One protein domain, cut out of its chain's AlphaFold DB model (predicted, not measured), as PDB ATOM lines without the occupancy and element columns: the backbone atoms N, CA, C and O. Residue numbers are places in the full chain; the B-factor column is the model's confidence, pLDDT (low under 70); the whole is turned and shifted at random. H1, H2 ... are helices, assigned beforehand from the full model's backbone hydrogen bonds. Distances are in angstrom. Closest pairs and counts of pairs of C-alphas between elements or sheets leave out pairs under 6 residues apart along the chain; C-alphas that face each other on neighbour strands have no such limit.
ATOM      1  N   GLU A   2     141.083 117.643 185.986       41.38
ATOM      2  CA  GLU A   2     141.435 118.818 186.812       41.38
ATOM      3  C   GLU A   2     141.297 120.174 186.095       41.38
ATOM      4  O   GLU A   2     140.807 121.127 186.688       41.38
ATOM      5  N   GLN A   3     141.626 120.265 184.800       46.09
ATOM      6  CA  GLN A   3     141.500 121.523 184.042       46.09
ATOM      7  C   GLN A   3     140.051 121.954 183.757       46.09
ATOM      8  O   GLN A   3     139.809 123.136 183.550       46.09
ATOM      9  N   VAL A   4     139.086 121.026 183.763       46.50
ATOM     10  CA  VAL A   4     137.669 121.340 183.488       46.50
ATOM     11  C   VAL A   4     137.006 121.975 184.712       46.50
ATOM     12  O   VAL A   4     136.181 122.864 184.566       46.50
ATOM     13  N   PHE A   5     137.399 121.560 185.920       45.50
ATOM     14  CA  PHE A   5     136.894 122.128 187.177       45.50
ATOM     15  C   PHE A   5     137.665 123.370 187.644       45.50
ATOM     16  O   PHE A   5     137.182 124.084 188.517       45.50
ATOM     17  N   ALA A   6     138.845 123.632 187.073       51.19
ATOM     18  CA  ALA A   6     139.598 124.868 187.294       51.19
ATOM     19  C   ALA A   6     139.044 126.057 186.486       51.19
ATOM     20  O   ALA A   6     139.408 127.200 186.754       51.19
ATOM     21  N   ASP A   7     138.174 125.798 185.503       64.00
ATOM     22  CA  ASP A   7     137.459 126.841 184.779       64.00
ATOM     23  C   ASP A   7     136.338 127.401 185.665       64.00
ATOM     24  O   ASP A   7     135.363 126.720 186.001       64.00
ATOM     25  N   GLU A   8     136.493 128.665 186.048       58.84
ATOM     26  CA  GLU A   8     135.573 129.382 186.928       58.84
ATOM     27  C   GLU A   8     134.136 129.390 186.374       58.84
ATOM     28  O   GLU A   8     133.179 129.329 187.146       58.84
ATOM     29  N   ASN A   9     133.956 129.364 185.047       65.06
ATOM     30  CA  ASN A   9     132.636 129.305 184.417       65.06
ATOM     31  C   ASN A   9     131.998 127.923 184.538       65.06
ATOM     32  O   ASN A   9     130.779 127.826 184.707       65.06
ATOM     33  N   VAL A  10     132.794 126.853 184.484       64.38
ATOM     34  CA  VAL A  10     132.304 125.485 184.704       64.38
ATOM     35  C   VAL A  10     131.898 125.313 186.163       64.38
ATOM     36  O   VAL A  10     130.793 124.841 186.425       64.38
ATOM     37  N   GLY A  11     132.722 125.782 187.104       61.25
ATOM     38  CA  GLY A  11     132.384 125.792 188.530       61.25
ATOM     39  C   GLY A  11     131.084 126.551 188.814       61.25
ATOM     40  O   GLY A  11     130.196 126.029 189.487       61.25
ATOM     41  N   ARG A  12     130.914 127.743 188.225       62.84
ATOM     42  CA  ARG A  12     129.692 128.553 188.372       62.84
ATOM     43  C   ARG A  12     128.465 127.895 187.752       62.84
ATOM     44  O   ARG A  12     127.402 127.901 188.360       62.84
ATOM     45  N   THR A  13     128.604 127.315 186.561       67.00
ATOM     46  CA  THR A  13     127.501 126.630 185.869       67.00
ATOM     47  C   THR A  13     127.051 125.409 186.660       67.00
ATOM     48  O   THR A  13     125.857 125.208 186.852       67.00
ATOM     49  N   ILE A  14     127.996 124.629 187.184       64.56
ATOM     50  CA  ILE A  14     127.704 123.477 188.036       64.56
ATOM     51  C   ILE A  14     127.051 123.912 189.354       64.56
ATOM     52  O   ILE A  14     126.103 123.264 189.779       64.56
ATOM     53  N   ALA A  15     127.480 125.019 189.965       62.34
ATOM     54  CA  ALA A  15     126.846 125.558 191.170       62.34
ATOM     55  C   ALA A  15     125.416 126.076 190.917       62.34
ATOM     56  O   ALA A  15     124.533 125.873 191.744       62.34
ATOM     57  N   ILE A  16     125.164 126.707 189.763       66.75
ATOM     58  CA  ILE A  16     123.822 127.149 189.342       66.75
ATOM     59  C   ILE A  16     122.915 125.947 189.060       66.75
ATOM     60  O   ILE A  16     121.745 125.953 189.428       66.75
ATOM     61  N   LEU A  17     123.447 124.901 188.424       66.19
ATOM     62  CA  LEU A  17     122.720 123.645 188.256       66.19
ATOM     63  C   LEU A  17     122.447 123.009 189.625       66.19
ATOM     64  O   LEU A  17     121.316 122.617 189.879       66.19
ATOM     65  N   GLY A  18     123.441 123.016 190.517       62.91
ATOM     66  CA  GLY A  18     123.386 122.565 191.910       62.91
ATOM     67  C   GLY A  18     122.311 123.230 192.762       62.91
ATOM     68  O   GLY A  18     121.740 122.585 193.629       62.91
ATOM     69  N   SER A  19     121.998 124.499 192.507       65.19
ATOM     70  CA  SER A  19     120.949 125.228 193.226       65.19
ATOM     71  C   SER A  19     119.558 125.086 192.601       65.19
ATOM     72  O   SER A  19     118.576 125.562 193.172       65.19
ATOM     73  N   GLY A  20     119.446 124.415 191.451       75.00
ATOM     74  CA  GLY A  20     118.174 124.131 190.803       75.00
ATOM     75  C   GLY A  20     117.389 123.035 191.525       75.00
ATOM     76  O   GLY A  20     117.908 121.955 191.794       75.00
ATOM     77  N   GLU A  21     116.100 123.273 191.775       74.94
ATOM     78  CA  GLU A  21     115.193 122.315 192.429       74.94
ATOM     79  C   GLU A  21     115.191 120.938 191.740       74.94
ATOM     80  O   GLU A  21     115.361 119.913 192.394       74.94
ATOM     81  N   ALA A  22     115.141 120.910 190.403       73.31
ATOM     82  CA  ALA A  22     115.181 119.670 189.624       73.31
ATOM     83  C   ALA A  22     116.499 118.885 189.784       73.31
ATOM     84  O   ALA A  22     116.507 117.655 189.746       73.31
ATOM     85  N   PHE A  23     117.621 119.581 189.964       73.81
ATOM     86  CA  PHE A  23     118.920 118.953 190.191       73.81
ATOM     87  C   PHE A  23     119.031 118.423 191.623       73.81
ATOM     88  O   PHE A  23     119.516 117.311 191.831       73.81
ATOM     89  N   ASN A  24     118.510 119.169 192.600       72.38
ATOM     90  CA  ASN A  24     118.396 118.713 193.983       72.38
ATOM     91  C   ASN A  24     117.548 117.445 194.088       72.38
ATOM     92  O   ASN A  24     117.954 116.484 194.739       72.38
ATOM     93  N   ASP A  25     116.403 117.405 193.411       77.44
ATOM     94  CA  ASP A  25     115.528 116.233 193.400       77.44
ATOM     95  C   ASP A  25     116.172 115.042 192.689       77.44
ATOM     96  O   ASP A  25     116.113 113.919 193.194       77.44
ATOM     97  N   PHE A  26     116.880 115.280 191.580       77.81
ATOM     98  CA  PHE A  26     117.685 114.249 190.931       77.81
ATOM     99  C   PHE A  26     118.725 113.656 191.891       77.81
ATOM    100  O   PHE A  26     118.803 112.436 192.020       77.81
ATOM    101  N   PHE A  27     119.480 114.488 192.616       74.62
ATOM    102  CA  PHE A  27     120.476 114.010 193.577       74.62
ATOM    103  C   PHE A  27     119.859 113.294 194.778       74.62
ATOM    104  O   PHE A  27     120.422 112.297 195.227       74.62
ATOM    105  N   LYS A  28     118.694 113.731 195.270       73.44
ATOM    106  CA  LYS A  28     117.950 113.017 196.320       73.44
ATOM    107  C   LYS A  28     117.517 111.627 195.864       73.44
ATOM    108  O   LYS A  28     117.673 110.673 196.616       73.44
ATOM    109  N   VAL A  29     117.020 111.489 194.634       78.56
ATOM    110  CA  VAL A  29     116.656 110.181 194.061       78.56
ATOM    111  C   VAL A  29     117.899 109.313 193.869       78.56
ATOM    112  O   VAL A  29     117.906 108.143 194.249       78.56
ATOM    113  N   LEU A  30     118.967 109.897 193.324       75.75
ATOM    114  CA  LEU A  30     120.216 109.198 193.043       75.75
ATOM    115  C   LEU A  30     120.870 108.679 194.330       75.75
ATOM    116  O   LEU A  30     121.292 107.529 194.396       75.75
ATOM    117  N   LEU A  31     120.913 109.508 195.373       70.50
ATOM    118  CA  LEU A  31     121.441 109.138 196.683       70.50
ATOM    119  C   LEU A  31     120.426 108.387 197.541       70.50
ATOM    120  O   LEU A  31     120.828 107.805 198.534       70.50
ATOM    121  N   GLY A  32     119.149 108.332 197.173       74.38
ATOM    122  CA  GLY A  32     118.175 107.407 197.759       74.38
ATOM    123  C   GLY A  32     118.392 105.955 197.319       74.38
ATOM    124  O   GLY A  32     117.852 105.038 197.932       74.38
ATOM    125  N   ASN A  33     119.199 105.727 196.277       82.38
ATOM    126  CA  ASN A  33     119.556 104.396 195.808       82.38
ATOM    127  C   ASN A  33     120.727 103.813 196.621       82.38
ATOM    128  O   ASN A  33     121.832 104.358 196.644       82.38
ATOM    129  N   GLU A  34     120.497 102.664 197.255       80.44
ATOM    130  CA  GLU A  34     121.450 102.032 198.176       80.44
ATOM    131  C   GLU A  34     122.768 101.599 197.499       80.44
ATOM    132  O   GLU A  34     123.843 101.696 198.096       80.44
ATOM    133  N   ASP A  35     122.728 101.164 196.237       79.62
ATOM    134  CA  ASP A  35     123.927 100.751 195.495       79.62
ATOM    135  C   ASP A  35     124.804 101.950 195.124       79.62
ATOM    136  O   ASP A  35     126.042 101.885 195.166       79.62
ATOM    137  N   ILE A  36     124.160 103.077 194.818       79.00
ATOM    138  CA  ILE A  36     124.838 104.348 194.576       79.00
ATOM    139  C   ILE A  36     125.438 104.869 195.879       79.00
ATOM    140  O   ILE A  36     126.607 105.247 195.874       79.00
ATOM    141  N   GLN A  37     124.723 104.802 197.008       76.06
ATOM    142  CA  GLN A  37     125.288 105.147 198.319       76.06
ATOM    143  C   GLN A  37     126.516 104.295 198.659       76.06
ATOM    144  O   GLN A  37     127.540 104.829 199.079       76.06
ATOM    145  N   LYS A  38     126.460 102.975 198.438       79.69
ATOM    146  CA  LYS A  38     127.596 102.065 198.675       79.69
ATOM    147  C   LYS A  38     128.791 102.404 197.789       79.69
ATOM    148  O   LYS A  38     129.936 102.362 198.246       79.69
ATOM    149  N   SER A  39     128.540 102.751 196.531       80.44
ATOM    150  CA  SER A  39     129.587 103.156 195.590       80.44
ATOM    151  C   SER A  39     130.179 104.514 195.971       80.44
ATOM    152  O   SER A  39     131.398 104.631 196.080       80.44
ATOM    153  N   ALA A  40     129.332 105.496 196.289       76.50
ATOM    154  CA  ALA A  40     129.714 106.809 196.801       76.50
ATOM    155  C   ALA A  40     130.538 106.690 198.091       76.50
ATOM    156  O   ALA A  40     131.577 107.327 198.219       76.50
ATOM    157  N   ALA A  41     130.155 105.811 199.020       77.44
ATOM    158  CA  ALA A  41     130.895 105.564 200.253       77.44
ATOM    159  C   ALA A  41     132.307 105.015 199.982       77.44
ATOM    160  O   ALA A  41     133.263 105.440 200.636       77.44
ATOM    161  N   LYS A  42     132.467 104.132 198.986       80.75
ATOM    162  CA  LYS A  42     133.782 103.605 198.576       80.75
ATOM    163  C   LYS A  42     134.683 104.694 197.996       80.75
ATOM    164  O   LYS A  42     135.864 104.733 198.336       80.75
ATOM    165  N   ILE A  43     134.132 105.583 197.170       79.69
ATOM    166  CA  ILE A  43     134.899 106.655 196.515       79.69
ATOM    167  C   ILE A  43     134.995 107.936 197.354       79.69
ATOM    168  O   ILE A  43     135.847 108.767 197.083       79.69
ATOM    169  N   SER A  44     134.221 108.076 198.436       77.31
ATOM    170  CA  SER A  44     134.233 109.261 199.318       77.31
ATOM    171  C   SER A  44     135.587 109.571 199.962       77.31
ATOM    172  O   SER A  44     135.841 110.674 200.459       77.31
ATOM    173  N   LYS A  45     136.473 108.575 199.970       78.25
ATOM    174  CA  LYS A  45     137.830 108.687 200.495       78.25
ATOM    175  C   LYS A  45     138.820 109.239 199.472       78.25
ATOM    176  O   LYS A  45     139.903 109.636 199.894       78.25
ATOM    177  N   THR A  46     138.472 109.276 198.186       84.50
ATOM    178  CA  THR A  46     139.345 109.829 197.149       84.50
ATOM    179  C   THR A  46     139.284 111.353 197.153       84.50
ATOM    180  O   THR A  46     138.284 111.965 197.546       84.50
ATOM    181  N   GLU A  47     140.387 111.981 196.765       79.88
ATOM    182  CA  GLU A  47     140.505 113.437 196.749       79.88
ATOM    183  C   GLU A  47     139.583 114.057 195.696       79.88
ATOM    184  O   GLU A  47     138.922 115.060 195.957       79.88
ATOM    185  N   GLU A  48     139.436 113.395 194.551       75.38
ATOM    186  CA  GLU A  48     138.584 113.815 193.445       75.38
ATOM    187  C   GLU A  48     137.117 113.877 193.862       75.38
ATOM    188  O   GLU A  48     136.430 114.856 193.568       75.38
ATOM    189  N   PHE A  49     136.633 112.872 194.602       79.50
ATOM    190  CA  PHE A  49     135.252 112.870 195.072       79.50
ATOM    191  C   PHE A  49     135.016 113.944 196.136       79.50
ATOM    192  O   PHE A  49     133.972 114.591 196.144       79.50
ATOM    193  N   ARG A  50     135.988 114.179 197.026       75.12
ATOM    194  CA  ARG A  50     135.900 115.256 198.026       75.12
ATOM    195  C   ARG A  50     135.875 116.634 197.373       75.12
ATOM    196  O   ARG A  50     135.095 117.486 197.795       75.12
ATOM    197  N   SER A  51     136.699 116.849 196.351       76.06
ATOM    198  CA  SER A  51     136.717 118.085 195.565       76.06
ATOM    199  C   SER A  51     135.407 118.274 194.803       76.06
ATOM    200  O   SER A  51     134.807 119.343 194.878       76.06
ATOM    201  N   PHE A  52     134.892 117.217 194.175       75.06
ATOM    202  CA  PHE A  52     133.587 117.219 193.514       75.06
ATOM    203  C   PHE A  52     132.439 117.553 194.480       75.06
ATOM    204  O   PHE A  52     131.620 118.424 194.193       75.06
ATOM    205  N   ALA A  53     132.411 116.927 195.659       73.44
ATOM    206  CA  ALA A  53     131.391 117.172 196.675       73.44
ATOM    207  C   ALA A  53     131.399 118.617 197.199       73.44
ATOM    208  O   ALA A  53     130.337 119.165 197.495       73.44
ATOM    209  N   LYS A  54     132.585 119.236 197.293       71.44
ATOM    210  CA  LYS A  54     132.737 120.657 197.639       71.44
ATOM    211  C   LYS A  54     132.223 121.574 196.533       71.44
ATOM    212  O   LYS A  54     131.477 122.494 196.836       71.44
ATOM    213  N   VAL A  55     132.590 121.318 195.273       71.19
ATOM    214  CA  VAL A  55     132.133 122.126 194.122       71.19
ATOM    215  C   VAL A  55     130.609 122.110 194.000       71.19
ATOM    216  O   VAL A  55     130.008 123.120 193.654       71.19
ATOM    217  N   LEU A  56     129.986 120.976 194.314       68.75
ATOM    218  CA  LEU A  56     128.537 120.812 194.248       68.75
ATOM    219  C   LEU A  56     127.773 121.252 195.499       68.75
ATOM    220  O   LEU A  56     126.554 121.154 195.499       68.75
TER     221      LEU A  56
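Overview. This is residues 2 to 56 of the 65 residues of an uncharacterized protein of Thermoplasmata archaeon (UniProt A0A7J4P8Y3). Five helices, H1 to H5, follow one another round a flat ring with a largely empty middle, nearly closed where H5 turns back to H2. The printed part has 55 residues and no named strand; its class is all helix. It is only just loose, close to compact, with a radius of gyration of the C-alphas of 12.3 A and spans of 33 by 27 by 12 A.

Arrangement. H1, residues 2 to 5, is close to but not clearly touching H2, residues 8 to 18; their closest C-alphas, of Phe 5 and Gly 11, are 6.0 A apart. H3, residues 21 to 32, and H4, residues 34 to 43, are about perpendicular at 90 degrees, with closest C-alphas, of Leu 31 and Gln 37, 5.8 A apart. H5, residues 47 to 55, only just touches H2, with 3 pairs of C-alphas within 8 A, the closest Gly 11 and Val 55 at 6.7 A. Every O i to N i+4 pair is within hydrogen-bond range in H2 to H5; H1 is too short for one.

Along the chain. H3 is 16.1 A long and H2 14.8 A. C-alpha 2 is at (141.435, 118.818, 186.812), C-alpha 55 at (132.133, 122.126, 194.122).

Size, cuts and confidence. The printed part has no cut, and its links are tight. Residues 2 to 19 and 56 of the model have pLDDT under 70.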